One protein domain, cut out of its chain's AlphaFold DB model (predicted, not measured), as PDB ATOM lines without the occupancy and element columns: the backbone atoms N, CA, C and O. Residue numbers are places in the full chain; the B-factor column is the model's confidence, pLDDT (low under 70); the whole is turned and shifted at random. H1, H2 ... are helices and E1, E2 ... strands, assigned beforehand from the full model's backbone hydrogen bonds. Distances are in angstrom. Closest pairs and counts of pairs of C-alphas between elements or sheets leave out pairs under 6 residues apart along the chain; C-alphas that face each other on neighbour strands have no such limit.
ATOM      1  N   SER A   2       4.595 -55.788  -9.109       44.19
ATOM      2  CA  SER A   2       5.212 -55.478 -10.403       44.19
ATOM      3  C   SER A   2       5.598 -53.996 -10.364       44.19
ATOM      4  O   SER A   2       4.741 -53.121 -10.257       44.19
ATOM      5  N   ARG A   3       6.901 -53.706 -10.304       56.31
ATOM      6  CA  ARG A   3       7.365 -52.325 -10.442       56.31
ATOM      7  C   ARG A   3       7.038 -51.907 -11.863       56.31
ATOM      8  O   ARG A   3       7.289 -52.672 -12.793       56.31
ATOM      9  N   ASN A   4       6.440 -50.733 -12.013       67.50
ATOM     10  CA  ASN A   4       6.002 -50.181 -13.288       67.50
ATOM     11  C   ASN A   4       7.226 -49.670 -14.074       67.50
ATOM     12  O   ASN A   4       7.357 -48.477 -14.331       67.50
ATOM     13  N   ARG A   5       8.178 -50.574 -14.344       67.50
ATOM     14  CA  ARG A   5       9.421 -50.275 -15.049       67.50
ATOM     15  C   ARG A   5       9.099 -49.986 -16.499       67.50
ATOM     16  O   ARG A   5       8.348 -50.741 -17.118       67.50
ATOM     17  N   ILE A   6       9.679 -48.921 -17.038       71.12
ATOM     18  CA  ILE A   6       9.474 -48.582 -18.443       71.12
ATOM     19  C   ILE A   6      10.634 -49.134 -19.264       71.12
ATOM     20  O   ILE A   6      11.787 -48.876 -18.920       71.12
ATOM     21  N   PRO A   7      10.352 -49.870 -20.351       70.88
ATOM     22  CA  PRO A   7      11.396 -50.447 -21.190       70.88
ATOM     23  C   PRO A   7      12.109 -49.422 -22.087       70.88
ATOM     24  O   PRO A   7      13.129 -49.760 -22.677       70.88
ATOM     25  N   TYR A   8      11.590 -48.195 -22.209       82.06
ATOM     26  CA  TYR A   8      12.179 -47.126 -23.014       82.06
ATOM     27  C   TYR A   8      11.832 -45.731 -22.464       82.06
ATOM     28  O   TYR A   8      10.865 -45.555 -21.716       82.06
ATOM     29  N   PHE A   9      12.615 -44.732 -22.855       83.69
ATOM     30  CA  PHE A   9      12.328 -43.311 -22.661       83.69
ATOM     31  C   PHE A   9      12.769 -42.541 -23.909       83.69
ATOM     32  O   PHE A   9      13.560 -43.062 -24.701       83.69
ATOM     33  N   ASP A  10      12.245 -41.332 -24.097       83.19
ATOM     34  CA  ASP A  10      12.582 -40.535 -25.270       83.19
ATOM     35  C   ASP A  10      13.948 -39.871 -25.038       83.19
ATOM     36  O   ASP A  10      14.135 -39.064 -24.127       83.19
ATOM     37  N   PHE A  11      14.941 -40.226 -25.854       86.19
ATOM     38  CA  PHE A  11      16.280 -39.654 -25.744       86.19
ATOM     39  C   PHE A  11      16.439 -38.470 -26.700       86.19
ATOM     40  O   PHE A  11      16.426 -38.639 -27.918       86.19
ATOM     41  N   TYR A  12      16.642 -37.276 -26.143       87.12
ATOM     42  CA  TYR A  12      16.842 -36.038 -26.897       87.12
ATOM     43  C   TYR A  12      18.331 -35.654 -26.914       87.12
ATOM     44  O   TYR A  12      18.836 -35.171 -25.894       87.12
ATOM     45  N   PRO A  13      19.052 -35.823 -28.045       91.94
ATOM     46  CA  PRO A  13      20.498 -35.608 -28.094       91.94
ATOM     47  C   PRO A  13      20.912 -34.187 -27.716       91.94
ATOM     48  O   PRO A  13      21.837 -34.007 -26.928       91.94
ATOM     49  N   SER A  14      20.203 -33.175 -28.222       89.31
ATOM     50  CA  SER A  14      20.494 -31.771 -27.921       89.31
ATOM     51  C   SER A  14      20.418 -31.504 -26.427       89.31
ATOM     52  O   SER A  14      21.348 -30.949 -25.845       89.31
ATOM     53  N   ASP A  15      19.346 -31.931 -25.776       87.00
ATOM     54  CA  ASP A  15      19.180 -31.673 -24.359       87.00
ATOM     55  C   ASP A  15      20.145 -32.488 -23.491       87.00
ATOM     56  O   ASP A  15      20.613 -32.006 -22.459       87.00
ATOM     57  N   PHE A  16      20.448 -33.729 -23.887       91.38
ATOM     58  CA  PHE A  16      21.487 -34.521 -23.235       91.38
ATOM     59  C   PHE A  16      22.822 -33.778 -23.290       91.38
ATOM     60  O   PHE A  16      23.455 -33.588 -22.254       91.38
ATOM     61  N   MET A  17      23.194 -33.261 -24.466       93.69
ATOM     62  CA  MET A  17      24.415 -32.477 -24.654       93.69
ATOM     63  C   MET A  17      24.433 -31.191 -23.820       93.69
ATOM     64  O   MET A  17      25.493 -30.818 -23.324       93.69
ATOM     65  N   HIS A  18      23.290 -30.534 -23.603       88.50
ATOM     66  CA  HIS A  18      23.190 -29.425 -22.645       88.50
ATOM     67  C   HIS A  18      23.403 -29.903 -21.203       88.50
ATOM     68  O   HIS A  18      24.172 -29.291 -20.461       88.50
ATOM     69  N   GLY A  19      22.793 -31.031 -20.829       88.88
ATOM     70  CA  GLY A  19      22.938 -31.647 -19.511       88.88
ATOM     71  C   GLY A  19      24.377 -32.047 -19.188       88.88
ATOM     72  O   GLY A  19      24.815 -31.864 -18.057       88.88
ATOM     73  N   VAL A  20      25.159 -32.502 -20.169       95.44
ATOM     74  CA  VAL A  20      26.549 -32.940 -19.950       95.44
ATOM     75  C   VAL A  20      27.606 -31.880 -20.257       95.44
ATOM     76  O   VAL A  20      28.782 -32.086 -19.961       95.44
ATOM     77  N   ARG A  21      27.219 -30.721 -20.808       92.44
ATOM     78  CA  ARG A  21      28.163 -29.649 -21.153       92.44
ATOM     79  C   ARG A  21      28.989 -29.239 -19.928       92.44
ATOM     80  O   ARG A  21      28.438 -28.997 -18.851       92.44
ATOM     81  N   GLY A  22      30.310 -29.175 -20.112       92.44
ATOM     82  CA  GLY A  22      31.274 -28.780 -19.078       92.44
ATOM     83  C   GLY A  22      31.621 -29.865 -18.050       92.44
ATOM     84  O   GLY A  22      32.388 -29.580 -17.133       92.44
ATOM     85  N   LEU A  23      31.087 -31.083 -18.184       96.44
ATOM     86  CA  LEU A  23      31.406 -32.203 -17.297       96.44
ATOM     87  C   LEU A  23      32.617 -33.005 -17.787       96.44
ATOM     88  O   LEU A  23      32.852 -33.140 -18.989       96.44
ATOM     89  N   SER A  24      33.356 -33.594 -16.849       97.25
ATOM     90  CA  SER A  24      34.385 -34.591 -17.156       97.25
ATOM     91  C   SER A  24      33.760 -35.914 -17.612       97.25
ATOM     92  O   SER A  24      32.616 -36.219 -17.286       97.25
ATOM     93  N   ALA A  25      34.518 -36.764 -18.312       96.00
ATOM     94  CA  ALA A  25      34.017 -38.066 -18.767       96.00
ATOM     95  C   ALA A  25      33.458 -38.941 -17.622       96.00
ATOM     96  O   ALA A  25      32.477 -39.659 -17.808       96.00
ATOM     97  N   GLN A  26      34.048 -38.846 -16.424       94.56
ATOM     98  CA  GLN A  26      33.569 -39.554 -15.233       94.56
ATOM     99  C   GLN A  26      32.221 -39.008 -14.751       94.56
ATOM    100  O   GLN A  26      31.308 -39.782 -14.472       94.56
ATOM    101  N   GLU A  27      32.074 -37.685 -14.702       97.25
ATOM    102  CA  GLU A  27      30.824 -37.012 -14.335       97.25
ATOM    103  C   GLU A  27      29.708 -37.308 -15.340       97.25
ATOM    104  O   GLU A  27      28.584 -37.597 -14.938       97.25
ATOM    105  N   VAL A  28      30.026 -37.311 -16.640       97.44
ATOM    106  CA  VAL A  28      29.090 -37.710 -17.701       97.44
ATOM    107  C   VAL A  28      28.620 -39.148 -17.503       97.44
ATOM    108  O   VAL A  28      27.422 -39.412 -17.606       97.44
ATOM    109  N   GLY A  29      29.535 -40.067 -17.183       96.75
ATOM    110  CA  GLY A  29      29.198 -41.461 -16.899       96.75
ATOM    111  C   GLY A  29      28.228 -41.597 -15.725       96.75
ATOM    112  O   GLY A  29      27.188 -42.242 -15.857       96.75
ATOM    113  N   VAL A  30      28.519 -40.936 -14.599       97.25
ATOM    114  CA  VAL A  30      27.652 -40.967 -13.408       97.25
ATOM    115  C   VAL A  30      26.290 -40.338 -13.690       97.25
ATOM    116  O   VAL A  30      25.268 -40.965 -13.418       97.25
ATOM    117  N   TYR A  31      26.265 -39.146 -14.290       97.12
ATOM    118  CA  TYR A  31      25.030 -38.457 -14.661       97.12
ATOM    119  C   TYR A  31      24.142 -39.332 -15.554       97.12
ATOM    120  O   TYR A  31      22.960 -39.510 -15.270       97.12
ATOM    121  N   THR A  32      24.724 -39.941 -16.591       95.81
ATOM    122  CA  THR A  32      23.992 -40.790 -17.541       95.81
ATOM    123  C   THR A  32      23.426 -42.037 -16.861       95.81
ATOM    124  O   THR A  32      22.260 -42.372 -17.058       95.81
ATOM    125  N   MET A  33      24.219 -42.708 -16.019       95.25
ATOM    126  CA  MET A  33      23.777 -43.915 -15.314       95.25
ATOM    127  C   MET A  33      22.643 -43.623 -14.328       95.25
ATOM    128  O   MET A  33      21.658 -44.363 -14.292       95.25
ATOM    129  N   LEU A  34      22.745 -42.533 -13.563       96.06
ATOM    130  CA  LEU A  34      21.694 -42.119 -12.631       96.06
ATOM    131  C   LEU A  34      20.423 -41.684 -13.367       96.06
ATOM    132  O   LEU A  34      19.330 -42.081 -12.967       96.06
ATOM    133  N   LEU A  35      20.554 -40.961 -14.482       94.38
ATOM    134  CA  LEU A  35      19.422 -40.571 -15.323       94.38
ATOM    135  C   LEU A  35      18.666 -41.797 -15.855       94.38
ATOM    136  O   LEU A  35      17.450 -41.894 -15.691       94.38
ATOM    137  N   CYS A  36      19.379 -42.778 -16.415       92.06
ATOM    138  CA  CYS A  36      18.781 -44.040 -16.856       92.06
ATOM    139  C   CYS A  36      18.087 -44.778 -15.703       92.06
ATOM    140  O   CYS A  36      17.006 -45.335 -15.889       92.06
ATOM    141  N   ARG A  37      18.672 -44.756 -14.500       92.06
ATOM    142  CA  ARG A  37      18.095 -45.406 -13.316       92.06
ATOM    143  C   ARG A  37      16.784 -44.750 -12.867       92.06
ATOM    144  O   ARG A  37      15.852 -45.465 -12.503       92.06
ATOM    145  N   ILE A  38      16.696 -43.421 -12.936       92.94
ATOM    146  CA  ILE A  38      15.476 -42.645 -12.658       92.94
ATOM    147  C   ILE A  38      14.371 -42.986 -13.668       92.94
ATOM    148  O   ILE A  38      13.223 -43.227 -13.286       92.94
ATOM    149  N   TYR A  39      14.705 -43.080 -14.960       91.25
ATOM    150  CA  TYR A  39      13.743 -43.513 -15.976       91.25
ATOM    151  C   TYR A  39      13.285 -44.963 -15.768       91.25
ATOM    152  O   TYR A  39      12.090 -45.235 -15.892       91.25
ATOM    153  N   GLU A  40      14.190 -45.878 -15.406       89.12
ATOM    154  CA  GLU A  40      13.860 -47.290 -15.156       89.12
ATOM    155  C   GLU A  40      12.871 -47.458 -13.992       89.12
ATOM    156  O   GLU A  40      11.930 -48.248 -14.087       89.12
ATOM    157  N   GLU A  41      13.053 -46.709 -12.901       88.44
ATOM    158  CA  GLU A  41      12.165 -46.747 -11.730       88.44
ATOM    159  C   GLU A  41      10.918 -45.856 -11.882       88.44
ATOM    160  O   GLU A  41      10.065 -45.840 -10.995       88.44
ATOM    161  N   ASN A  42      10.755 -45.174 -13.024       88.44
ATOM    162  CA  ASN A  42       9.648 -44.250 -13.286       88.44
ATOM    163  C   ASN A  42       9.537 -43.120 -12.244       88.44
ATOM    164  O   ASN A  42       8.429 -42.705 -11.900       88.44
ATOM    165  N   GLY A  43      10.662 -42.636 -11.718       90.62
ATOM    166  CA  GLY A  43      10.658 -41.595 -10.694       90.62
ATOM    167  C   GLY A  43      11.986 -41.454  -9.954       90.62
ATOM    168  O   GLY A  43      12.955 -42.134 -10.299       90.62
ATOM    169  N   PRO A  44      12.031 -40.571  -8.938       93.50
ATOM    170  CA  PRO A  44      13.200 -40.386  -8.089       93.50
ATOM    171  C   PRO A  44      13.697 -41.707  -7.500       93.50
ATOM    172  O   PRO A  44      12.911 -42.607  -7.193       93.50
ATOM    173  N   VAL A  45      15.009 -41.814  -7.315       94.25
ATOM    174  CA  VAL A  45      15.674 -43.031  -6.840       94.25
ATOM    175  C   VAL A  45      16.332 -42.788  -5.495       94.25
ATOM    176  O   VAL A  45      16.956 -41.760  -5.275       94.25
ATOM    177  N   GLU A  46      16.219 -43.749  -4.590       94.62
ATOM    178  CA  GLU A  46      16.824 -43.654  -3.262       94.62
ATOM    179  C   GLU A  46      18.354 -43.517  -3.348       94.62
ATOM    180  O   GLU A  46      19.031 -44.309  -4.018       94.62
ATOM    181  N   PHE A  47      18.904 -42.522  -2.650       94.81
ATOM    182  CA  PHE A  47      20.332 -42.227  -2.603       94.81
ATOM    183  C   PHE A  47      21.071 -43.181  -1.665       94.81
ATOM    184  O   PHE A  47      21.519 -42.834  -0.573       94.81
ATOM    185  N   HIS A  48      21.223 -44.423  -2.115       94.00
ATOM    186  CA  HIS A  48      21.988 -45.430  -1.396       94.00
ATOM    187  C   HIS A  48      23.410 -45.526  -1.962       94.00
ATOM    188  O   HIS A  48      23.639 -46.228  -2.953       94.00
ATOM    189  N   ILE A  49      24.369 -44.857  -1.309       92.75
ATOM    190  CA  ILE A  49      25.761 -44.673  -1.773       92.75
ATOM    191  C   ILE A  49      26.370 -45.975  -2.304       92.75
ATOM    192  O   ILE A  49      26.720 -46.038  -3.476       92.75
ATOM    193  N   MET A  50      26.410 -47.038  -1.492       93.06
ATOM    194  CA  MET A  50      26.991 -48.337  -1.873       93.06
ATOM    195  C   MET A  50      26.333 -48.953  -3.121       93.06
ATOM    196  O   MET A  50      26.985 -49.607  -3.934       93.06
ATOM    197  N   ARG A  51      25.020 -48.759  -3.295       93.19
ATOM    198  CA  ARG A  51      24.258 -49.380  -4.386       93.19
ATOM    199  C   ARG A  51      24.486 -48.635  -5.692       93.19
ATOM    200  O   ARG A  51      24.691 -49.263  -6.727       93.19
ATOM    201  N   LEU A  52      24.446 -47.308  -5.632       95.00
ATOM    202  CA  LEU A  52      24.600 -46.453  -6.802       95.00
ATOM    203  C   LEU A  52      26.064 -46.335  -7.239       95.00
ATOM    204  O   LEU A  52      26.327 -46.362  -8.435       95.00
ATOM    205  N   SER A  53      27.022 -46.317  -6.309       94.25
ATOM    206  CA  SER A  53      28.454 -46.362  -6.639       94.25
ATOM    207  C   SER A  53      28.824 -47.659  -7.369       94.25
ATOM    208  O   SER A  53      29.507 -47.618  -8.392       94.25
ATOM    209  N   THR A  54      28.285 -48.797  -6.907       94.19
ATOM    210  CA  THR A  54      28.415 -50.102  -7.576       94.19
ATOM    211  C   THR A  54      27.767 -50.076  -8.959       94.19
ATOM    212  O   THR A  54      28.372 -50.531  -9.925       94.19
ATOM    213  N   TYR A  55      26.565 -49.503  -9.074       91.00
ATOM    214  CA  TYR A  55      25.858 -49.363 -10.350       91.00
ATOM    215  C   TYR A  55      26.634 -48.505 -11.362       91.00
ATOM    216  O   TYR A  55      26.675 -48.826 -12.546       91.00
ATOM    217  N   CYS A  56      27.301 -47.449 -10.895       92.75
ATOM    218  CA  CYS A  56      28.166 -46.589 -11.702       92.75
ATOM    219  C   CYS A  56      29.591 -47.142 -11.894       92.75
ATOM    220  O   CYS A  56      30.395 -46.505 -12.572       92.75
ATOM    221  N   GLY A  57      29.925 -48.296 -11.306       93.50
ATOM    222  CA  GLY A  57      31.230 -48.941 -11.458       93.50
ATOM    223  C   GLY A  57      32.398 -48.162 -10.844       93.50
ATOM    224  O   GLY A  57      33.494 -48.162 -11.404       93.50
ATOM    225  N   MET A  58      32.193 -47.476  -9.715       93.62
ATOM    226  CA  MET A  58      33.219 -46.620  -9.106       93.62
ATOM    227  C   MET A  58      33.263 -46.704  -7.575       93.62
ATOM    228  O   MET A  58      32.332 -47.168  -6.925       93.62
ATOM    229  N   ARG A  59      34.372 -46.240  -6.982       95.94
ATOM    230  CA  ARG A  59      34.552 -46.200  -5.519       95.94
ATOM    231  C   ARG A  59      33.595 -45.190  -4.881       95.94
ATOM    232  O   ARG A  59      33.421 -44.100  -5.421       95.94
ATOM    233  N   GLU A  60      33.075 -45.509  -3.695       96.56
ATOM    234  CA  GLU A  60      32.095 -44.683  -2.966       96.56
ATOM    235  C   GLU A  60      32.544 -43.228  -2.793       96.56
ATOM    236  O   GLU A  60      31.833 -42.322  -3.205       96.56
ATOM    237  N   ASN A  61      33.767 -42.987  -2.310       95.38
ATOM    238  CA  ASN A  61      34.281 -41.622  -2.126       95.38
ATOM    239  C   ASN A  61      34.356 -40.806  -3.426       95.38
ATOM    240  O   ASN A  61      34.234 -39.584  -3.396       95.38
ATOM    241  N   THR A  62      34.612 -41.457  -4.563       95.75
ATOM    242  CA  THR A  62      34.631 -40.783  -5.868       95.75
ATOM    243  C   THR A  62      33.208 -40.513  -6.337       95.75
ATOM    244  O   THR A  62      32.930 -39.417  -6.809       95.75
ATOM    245  N   PHE A  63      32.308 -41.482  -6.156       97.38
ATOM    246  CA  PHE A  63      30.892 -41.346  -6.478       97.38
ATOM    247  C   PHE A  63      30.242 -40.195  -5.717       97.38
ATOM    248  O   PHE A  63      29.654 -39.328  -6.351       97.38
ATOM    249  N   THR A  64      30.413 -40.138  -4.393       96.94
ATOM    250  CA  THR A  64      29.835 -39.081  -3.554       96.94
ATOM    251  C   THR A  64      30.273 -37.702  -4.034       96.94
ATOM    252  O   THR A  64      29.425 -36.880  -4.340       96.94
ATOM    253  N   LYS A  65      31.577 -37.486  -4.268       97.38
ATOM    254  CA  LYS A  65      32.089 -36.204  -4.788       97.38
ATOM    255  C   LYS A  65      31.505 -35.819  -6.146       97.38
ATOM    256  O   LYS A  65      31.297 -34.639  -6.414       97.38
ATOM    257  N   VAL A  66      31.300 -36.797  -7.029       98.00
ATOM    258  CA  VAL A  66      30.702 -36.548  -8.345       98.00
ATOM    259  C   VAL A  66      29.223 -36.203  -8.197       98.00
ATOM    260  O   VAL A  66      28.772 -35.264  -8.843       98.00
ATOM    261  N   VAL A  67      28.479 -36.916  -7.349       97.31
ATOM    262  CA  VAL A  67      27.067 -36.616  -7.084       97.31
ATOM    263  C   VAL A  67      26.913 -35.246  -6.434       97.31
ATOM    264  O   VAL A  67      26.124 -34.462  -6.945       97.31
ATOM    265  N   ASP A  68      27.709 -34.920  -5.413       97.19
ATOM    266  CA  ASP A  68      27.711 -33.604  -4.760       97.19
ATOM    267  C   ASP A  68      27.917 -32.494  -5.797       97.19
ATOM    268  O   ASP A  68      27.115 -31.575  -5.906       97.19
ATOM    269  N   LYS A  69      28.919 -32.648  -6.675       97.38
ATOM    270  CA  LYS A  69      29.167 -31.696  -7.764       97.38
ATOM    271  C   LYS A  69      28.001 -31.606  -8.756       97.38
ATOM    272  O   LYS A  69      27.716 -30.528  -9.270       97.38
ATOM    273  N   LEU A  70      27.353 -32.722  -9.092       97.31
ATOM    274  CA  LEU A  70      26.190 -32.718  -9.986       97.31
ATOM    275  C   LEU A  70      24.983 -32.022  -9.343       97.31
ATOM    276  O   LEU A  70      24.226 -31.376 -10.066       97.31
ATOM    277  N   VAL A  71      24.831 -32.129  -8.021       96.75
ATOM    278  CA  VAL A  71      23.815 -31.406  -7.248       96.75
ATOM    279  C   VAL A  71      24.136 -29.913  -7.191       96.75
ATOM    280  O   VAL A  71      23.286 -29.103  -7.548       96.75
ATOM    281  N   ASP A  72      25.380 -29.539  -6.884       96.00
ATOM    282  CA  ASP A  72      25.826 -28.137  -6.852       96.00
ATOM    283  C   ASP A  72      25.645 -27.427  -8.205       96.00
ATOM    284  O   ASP A  72      25.342 -26.237  -8.270       96.00
ATOM    285  N   LEU A  73      25.817 -28.161  -9.310       93.75
ATOM    286  CA  LEU A  73      25.607 -27.658 -10.671       93.75
ATOM    287  C   LEU A  73      24.130 -27.653 -11.108       93.75
ATOM    288  O   LEU A  73      23.853 -27.311 -12.259       93.75
ATOM    289  N   GLY A  74      23.195 -28.074 -10.249       94.19
ATOM    290  CA  GLY A  74      21.765 -28.158 -10.562       94.19
ATOM    291  C   GLY A  74      21.425 -29.201 -11.632       94.19
ATOM    292  O   GLY A  74      20.448 -29.058 -12.367       94.19
ATOM    293  N   LYS A  75      22.264 -30.232 -11.791       93.75
ATOM    294  CA  LYS A  75      22.059 -31.311 -12.775       93.75
ATOM    295  C   LYS A  75      21.295 -32.490 -12.184       93.75
ATOM    296  O   LYS A  75      20.639 -33.219 -12.929       93.75
ATOM    297  N   LEU A  76      21.391 -32.687 -10.875       96.12
ATOM    298  CA  LEU A  76      20.600 -33.629 -10.093       96.12
ATOM    299  C   LEU A  76      20.060 -32.901  -8.868       96.12
ATOM    300  O   LEU A  76      20.711 -31.996  -8.362       96.12
ATOM    301  N   ASP A  77      18.918 -33.347  -8.371       95.81
ATOM    302  CA  ASP A  77      18.342 -32.855  -7.127       95.81
ATOM    303  C   ASP A  77      18.400 -33.979  -6.094       95.81
ATOM    304  O   ASP A  77      18.081 -35.127  -6.404       95.81
ATOM    305  N   LEU A  78      18.832 -33.668  -4.871       96.12
ATOM    306  CA  LEU A  78      18.815 -34.599  -3.743       96.12
ATOM    307  C   LEU A  78      17.897 -34.034  -2.661       96.12
ATOM    308  O   LEU A  78      18.281 -33.130  -1.922       96.12
ATOM    309  N   VAL A  79      16.682 -34.573  -2.569       92.88
ATOM    310  CA  VAL A  79      15.656 -34.132  -1.613       92.88
ATOM    311  C   VAL A  79      15.178 -35.340  -0.820       92.88
ATOM    312  O   VAL A  79      14.859 -36.370  -1.404       92.88
ATOM    313  N   ASP A  80      15.174 -35.240   0.511       92.75
ATOM    314  CA  ASP A  80      14.725 -36.307   1.421       92.75
ATOM    315  C   ASP A  80      15.368 -37.684   1.150       92.75
ATOM    316  O   ASP A  80      14.734 -38.732   1.262       92.75
ATOM    317  N   GLY A  81      16.650 -37.694   0.762       92.94
ATOM    318  CA  GLY A  81      17.384 -38.922   0.433       92.94
ATOM    319  C   GLY A  81      17.015 -39.538  -0.921       92.94
ATOM    320  O   GLY A  81      17.421 -40.662  -1.205       92.94
ATOM    321  N   MET A  82      16.281 -38.821  -1.769       94.81
ATOM    322  CA  MET A  82      15.905 -39.242  -3.114       94.81
ATOM    323  C   MET A  82      16.633 -38.389  -4.151       94.81
ATOM    324  O   MET A  82      16.549 -37.163  -4.129       94.81
ATOM    325  N   LEU A  83      17.335 -39.048  -5.070       96.38
ATOM    326  CA  LEU A  83      17.914 -38.424  -6.249       96.38
ATOM    327  C   LEU A  83      16.873 -38.315  -7.352       96.38
ATOM    328  O   LEU A  83      16.273 -39.313  -7.763       96.38
ATOM    329  N   SER A  84      16.730 -37.120  -7.899       95.44
ATOM    330  CA  SER A  84      15.913 -36.882  -9.071       95.44
ATOM    331  C   SER A  84      16.622 -36.003 -10.090       95.44
ATOM    332  O   SER A  84      17.750 -35.538  -9.916       95.44
ATOM    333  N   ASN A  85      15.970 -35.867 -11.233       94.94
ATOM    334  CA  ASN A  85      16.375 -34.952 -12.271       94.94
ATOM    335  C   ASN A  85      15.101 -34.284 -12.771       94.94
ATOM    336  O   ASN A  85      14.184 -34.970 -13.228       94.94
ATOM    337  N   HIS A  86      15.061 -32.956 -12.729       89.56
ATOM    338  CA  HIS A  86      13.938 -32.159 -13.228       89.56
ATOM    339  C   HIS A  86      13.480 -32.581 -14.640       89.56
ATOM    340  O   HIS A  86      12.292 -32.806 -14.916       89.56
ATOM    341  N   ARG A  87      14.455 -32.810 -15.533       87.38
ATOM    342  CA  ARG A  87      14.231 -33.314 -16.894       87.38
ATOM    343  C   ARG A  87      13.923 -34.809 -16.969       87.38
ATOM    344  O   ARG A  87      13.558 -35.266 -18.036       87.38
ATOM    345  N   ALA A  88      13.922 -35.596 -15.916       89.38
ATOM    346  CA  ALA A  88      13.279 -36.910 -15.944       89.38
ATOM    347  C   ALA A  88      11.826 -36.792 -15.457       89.38
ATOM    348  O   ALA A  88      10.897 -37.272 -16.109       89.38
ATOM    349  N   GLU A  89      11.603 -36.043 -14.376       88.25
ATOM    350  CA  GLU A  89      10.308 -35.925 -13.697       88.25
ATOM    351  C   GLU A  89       9.184 -35.421 -14.603       88.25
ATOM    352  O   GLU A  89       8.133 -36.049 -14.725       88.25
ATOM    353  N   VAL A  90       9.406 -34.309 -15.303       84.75
ATOM    354  CA  VAL A  90       8.378 -33.717 -16.179       84.75
ATOM    355  C   VAL A  90       7.986 -34.629 -17.394       84.75
ATOM    356  O   VAL A  90       6.958 -34.431 -18.029       84.75
ATOM    357  N   GLU A  91       8.773 -35.642 -17.763       86.62
ATOM    358  CA  GLU A  91       8.610 -36.516 -18.937       86.62
ATOM    359  C   GLU A  91       7.867 -37.746 -18.473       86.62
ATOM    360  O   GLU A  91       6.860 -38.122 -19.066       86.62
ATOM    361  N   ILE A  92       8.308 -38.290 -17.337       85.31
ATOM    362  CA  ILE A  92       7.574 -39.277 -16.558       85.31
ATOM    363  C   ILE A  92       6.134 -38.792 -16.313       85.31
ATOM    364  O   ILE A  92       5.188 -39.538 -16.587       85.31
ATOM    365  N   SER A  93       5.938 -37.537 -15.888       83.44
ATOM    366  CA  SER A  93       4.604 -36.972 -15.645       83.44
ATOM    367  C   SER A  93       3.808 -36.735 -16.937       83.44
ATOM    368  O   SER A  93       2.636 -37.116 -17.018       83.44
ATOM    369  N   SER A  94       4.435 -36.184 -17.985       80.88
ATOM    370  CA  SER A  94       3.816 -36.004 -19.308       80.88
ATOM    371  C   SER A  94       3.338 -37.336 -19.892       80.88
ATOM    372  O   SER A  94       2.191 -37.461 -20.331       80.88
ATOM    373  N   ARG A  95       4.170 -38.377 -19.810       82.69
ATOM    374  CA  ARG A  95       3.828 -39.736 -20.237       82.69
ATOM    375  C   ARG A  95       2.675 -40.310 -19.422       82.69
ATOM    376  O   ARG A  95       1.750 -40.865 -20.013       82.69
ATOM    377  N   ALA A  96       2.682 -40.157 -18.096       79.06
ATOM    378  CA  ALA A  96       1.577 -40.611 -17.250       79.06
ATOM    379  C   ALA A  96       0.240 -39.962 -17.663       79.06
ATOM    380  O   ALA A  96      -0.788 -40.641 -17.755       79.06
ATOM    381  N   ASN A  97       0.263 -38.671 -18.006       79.44
ATOM    382  CA  ASN A  97      -0.905 -37.948 -18.510       79.44
ATOM    383  C   ASN A  97      -1.345 -38.431 -19.901       79.44
ATOM    384  O   ASN A  97      -2.536 -38.682 -20.101       79.44
ATOM    385  N   LYS A  98      -0.408 -38.631 -20.841       82.50
ATOM    386  CA  LYS A  98      -0.699 -39.201 -22.170       82.50
ATOM    387  C   LYS A  98      -1.336 -40.583 -22.055       82.50
ATOM    388  O   LYS A  98      -2.385 -40.816 -22.646       82.50
ATOM    389  N   LEU A  99      -0.780 -41.472 -21.228       78.56
ATOM    390  CA  LEU A  99      -1.336 -42.807 -20.985       78.56
ATOM    391  C   LEU A  99      -2.763 -42.737 -20.422       78.56
ATOM    392  O   LEU A  99      -3.649 -43.459 -20.882       78.56
ATOM    393  N   LYS A 100      -3.019 -41.829 -19.473       79.12
ATOM    394  CA  LYS A 100      -4.357 -41.618 -18.901       79.12
ATOM    395  C   LYS A 100      -5.354 -41.112 -19.946       79.12
ATOM    396  O   LYS A 100      -6.486 -41.596 -19.989       79.12
ATOM    397  N   ASN A 101      -4.948 -40.170 -20.794       77.19
ATOM    398  CA  ASN A 101      -5.792 -39.616 -21.853       77.19
ATOM    399  C   ASN A 101      -6.073 -40.645 -22.951       77.19
ATOM    400  O   ASN A 101      -7.233 -40.832 -23.317       77.19
ATOM    401  N   ASN A 102      -5.054 -41.384 -23.392       81.94
ATOM    402  CA  ASN A 102      -5.194 -42.453 -24.379       81.94
ATOM    403  C   ASN A 102      -6.103 -43.570 -23.855       81.94
ATOM    404  O   ASN A 102      -6.972 -44.049 -24.579       81.94
ATOM    405  N   SER A 103      -5.986 -43.930 -22.571       78.19
ATOM    406  CA  SER A 103      -6.892 -44.891 -21.934       78.19
ATOM    407  C   SER A 103      -8.345 -44.400 -21.934       78.19
ATOM    408  O   SER A 103      -9.250 -45.156 -22.289       78.19
ATOM    409  N   LYS A 104      -8.590 -43.127 -21.590       83.81
ATOM    410  CA  LYS A 104      -9.935 -42.525 -21.633       83.81
ATOM    411  C   LYS A 104     -10.508 -42.491 -23.051       83.81
ATOM    412  O   LYS A 104     -11.656 -42.881 -23.244       83.81
ATOM    413  N   ALA A 105      -9.714 -42.065 -24.033       80.94
ATOM    414  CA  ALA A 105     -10.118 -42.026 -25.436       80.94
ATOM    415  C   ALA A 105     -10.426 -43.431 -25.975       80.94
ATOM    416  O   ALA A 105     -11.446 -43.632 -26.635       80.94
ATOM    417  N   GLY A 106      -9.600 -44.420 -25.620       83.31
ATOM    418  CA  GLY A 106      -9.823 -45.825 -25.952       83.31
ATOM    419  C   GLY A 106     -11.135 -46.361 -25.375       83.31
ATOM    420  O   GLY A 106     -11.920 -46.961 -26.108       83.31
ATOM    421  N   LYS A 107     -11.423 -46.081 -24.095       86.12
ATOM    422  CA  LYS A 107     -12.693 -46.463 -23.450       86.12
ATOM    423  C   LYS A 107     -13.902 -45.805 -24.117       86.12
ATOM    424  O   LYS A 107     -14.832 -46.506 -24.497       86.12
ATOM    425  N   ALA A 108     -13.848 -44.496 -24.365       83.38
ATOM    426  CA  ALA A 108     -14.923 -43.772 -25.044       83.38
ATOM    427  C   ALA A 108     -15.158 -44.275 -26.485       83.38
ATOM    428  O   ALA A 108     -16.293 -44.347 -26.956       83.38
ATOM    429  N   SER A 109     -14.090 -44.655 -27.197       82.56
ATOM    430  CA  SER A 109     -14.183 -45.276 -28.523       82.56
ATOM    431  C   SER A 109     -14.828 -46.666 -28.453       82.56
ATOM    432  O   SER A 109     -15.721 -46.973 -29.245       82.56
ATOM    433  N   ALA A 110     -14.442 -47.486 -27.469       79.88
ATOM    434  CA  ALA A 110     -15.036 -48.802 -27.236       79.88
ATOM    435  C   ALA A 110     -16.539 -48.710 -26.905       79.88
ATOM    436  O   ALA A 110     -17.335 -49.453 -27.478       79.88
ATOM    437  N   GLU A 111     -16.944 -47.756 -26.064       84.44
ATOM    438  CA  GLU A 111     -18.351 -47.495 -25.727       84.44
ATOM    439  C   GLU A 111     -19.175 -47.086 -26.962       84.44
ATOM    440  O   GLU A 111     -20.256 -47.630 -27.201       84.44
ATOM    441  N   LYS A 112     -18.640 -46.198 -27.816       82.69
ATOM    442  CA  LYS A 112     -19.289 -45.815 -29.086       82.69
ATOM    443  C   LYS A 112     -19.427 -46.994 -30.055       82.69
ATOM    444  O   LYS A 112     -20.451 -47.105 -30.735       82.69
ATOM    445  N   ARG A 113     -18.428 -47.885 -30.125       79.56
ATOM    446  CA  ARG A 113     -18.497 -49.116 -30.939       79.56
ATOM    447  C   ARG A 113     -19.592 -50.062 -30.432       79.56
ATOM    448  O   ARG A 113     -20.362 -50.570 -31.242       79.56
ATOM    449  N   GLN A 114     -19.718 -50.233 -29.114       74.19
ATOM    450  CA  GLN A 114     -20.776 -51.058 -28.512       74.19
ATOM    451  C   GLN A 114     -22.181 -50.483 -28.741       74.19
ATOM    452  O   GLN A 114     -23.112 -51.237 -29.020       74.19
ATOM    453  N   GLN A 115     -22.353 -49.158 -28.683       70.75
ATOM    454  CA  GLN A 115     -23.638 -48.519 -28.997       70.75
ATOM    455  C   GLN A 115     -24.034 -48.684 -30.473       70.75
ATOM    456  O   GLN A 115     -25.198 -48.957 -30.755       70.75
ATOM    457  N   LYS A 116     -23.081 -48.587 -31.413       62.31
ATOM    458  CA  LYS A 116     -23.346 -48.800 -32.850       62.31
ATOM    459  C   LYS A 116     -23.710 -50.246 -33.202       62.31
ATOM    460  O   LYS A 116     -24.506 -50.444 -34.109       62.31
TER     461      LYS A 116
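AT A GLANCE: This is residues 2 to 116 of the 310 residues of the protein "Uncharacterized protein YdaU (DUF1376 family)" of Paenochrobactrum gallinarii (UniProt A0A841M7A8). A small compact body of four helices and a two-strand hairpin has one long helix, H5, running out of it like a handle, and residues 97 to 116 of that helix stick out free. Within the body H2 is in the middle, H4 crosses it, H3 packs on H4, and the hairpin E1 E2 is near one end of H2, where H5 sets out. The printed part has 115 residues, with five named helices and two named strands in the order H1 H2 H3 H4 E1 E2 H5; the sheet E1 - E2 is antiparallel, and the class is mostly helix. The whole is loose, with a radius of gyration of the C-alphas of 18.0 A, and spans 65 by 31 by 23 A, the arm of H5 making the length.

IN THESE COORDINATES: Residues 2 to 12 come before H1, residues 13 to 20, whose C-alpha 13 is at (20.498, -35.608, -28.094). H2 is residues 25 to 40, 22.5 A long, and H3 is residues 49 to 55. H4, residues 60 to 72, is 18.1 A long. E1 is residues 77 to 79 and E2 residues 82 to 84. H5, residues 86 to 116, is 45.3 A long, from C-alpha 86 at (13.938, -32.159, -13.228) to C-alpha 116 at (-23.346, -48.800, -32.850).

HOW THE PARTS SIT: H2 touches H4 with residues 27 to 31 alone, about perpendicular at 80 degrees; their closest C-alphas are those of Glu 27 and Val 66, 6.0 A apart. With residues 35 to 39 alone H2 touches H5, the same way at a shallow tilt of 28 degrees; the closest C-alphas are those of Tyr 39 and Ala 88, 6.6 A apart. H3 touches H4, about perpendicular at 84 degrees, with the C-alphas of Ser 53 and Glu 60 closest at 5.4 A. H1 is close to H2 but not clearly touching, with the C-alphas of Val 20 and Val 28 closest at 5.9 A. E1 and E2 form a hairpin, antiparallel at 153 degrees; N 77 and O 84 are 2.9 A apart and N 84 and O 77 2.8 A, within hydrogen-bond range. Residues 45 to 46 pair antiparallel with residues 82 to 83 of E2. Every O i to N i+4 pair is within hydrogen-bond range in H1, H2, H3 and H4, and 26 of 27 are in H5. H4 and H5 are apart.

THE WHOLE: The two C-alphas farthest apart are those of Asn 61 and Lys 116, at 65.7 A. Without residues 97 to 116 the body spans 36 by 32 by 23 A, with a radius of gyration of 12.8 A. The printed part has no cut and no long link. The mean pLDDT of the printed part is 88.7; residues 2 to 5 and residue 116 are under 70.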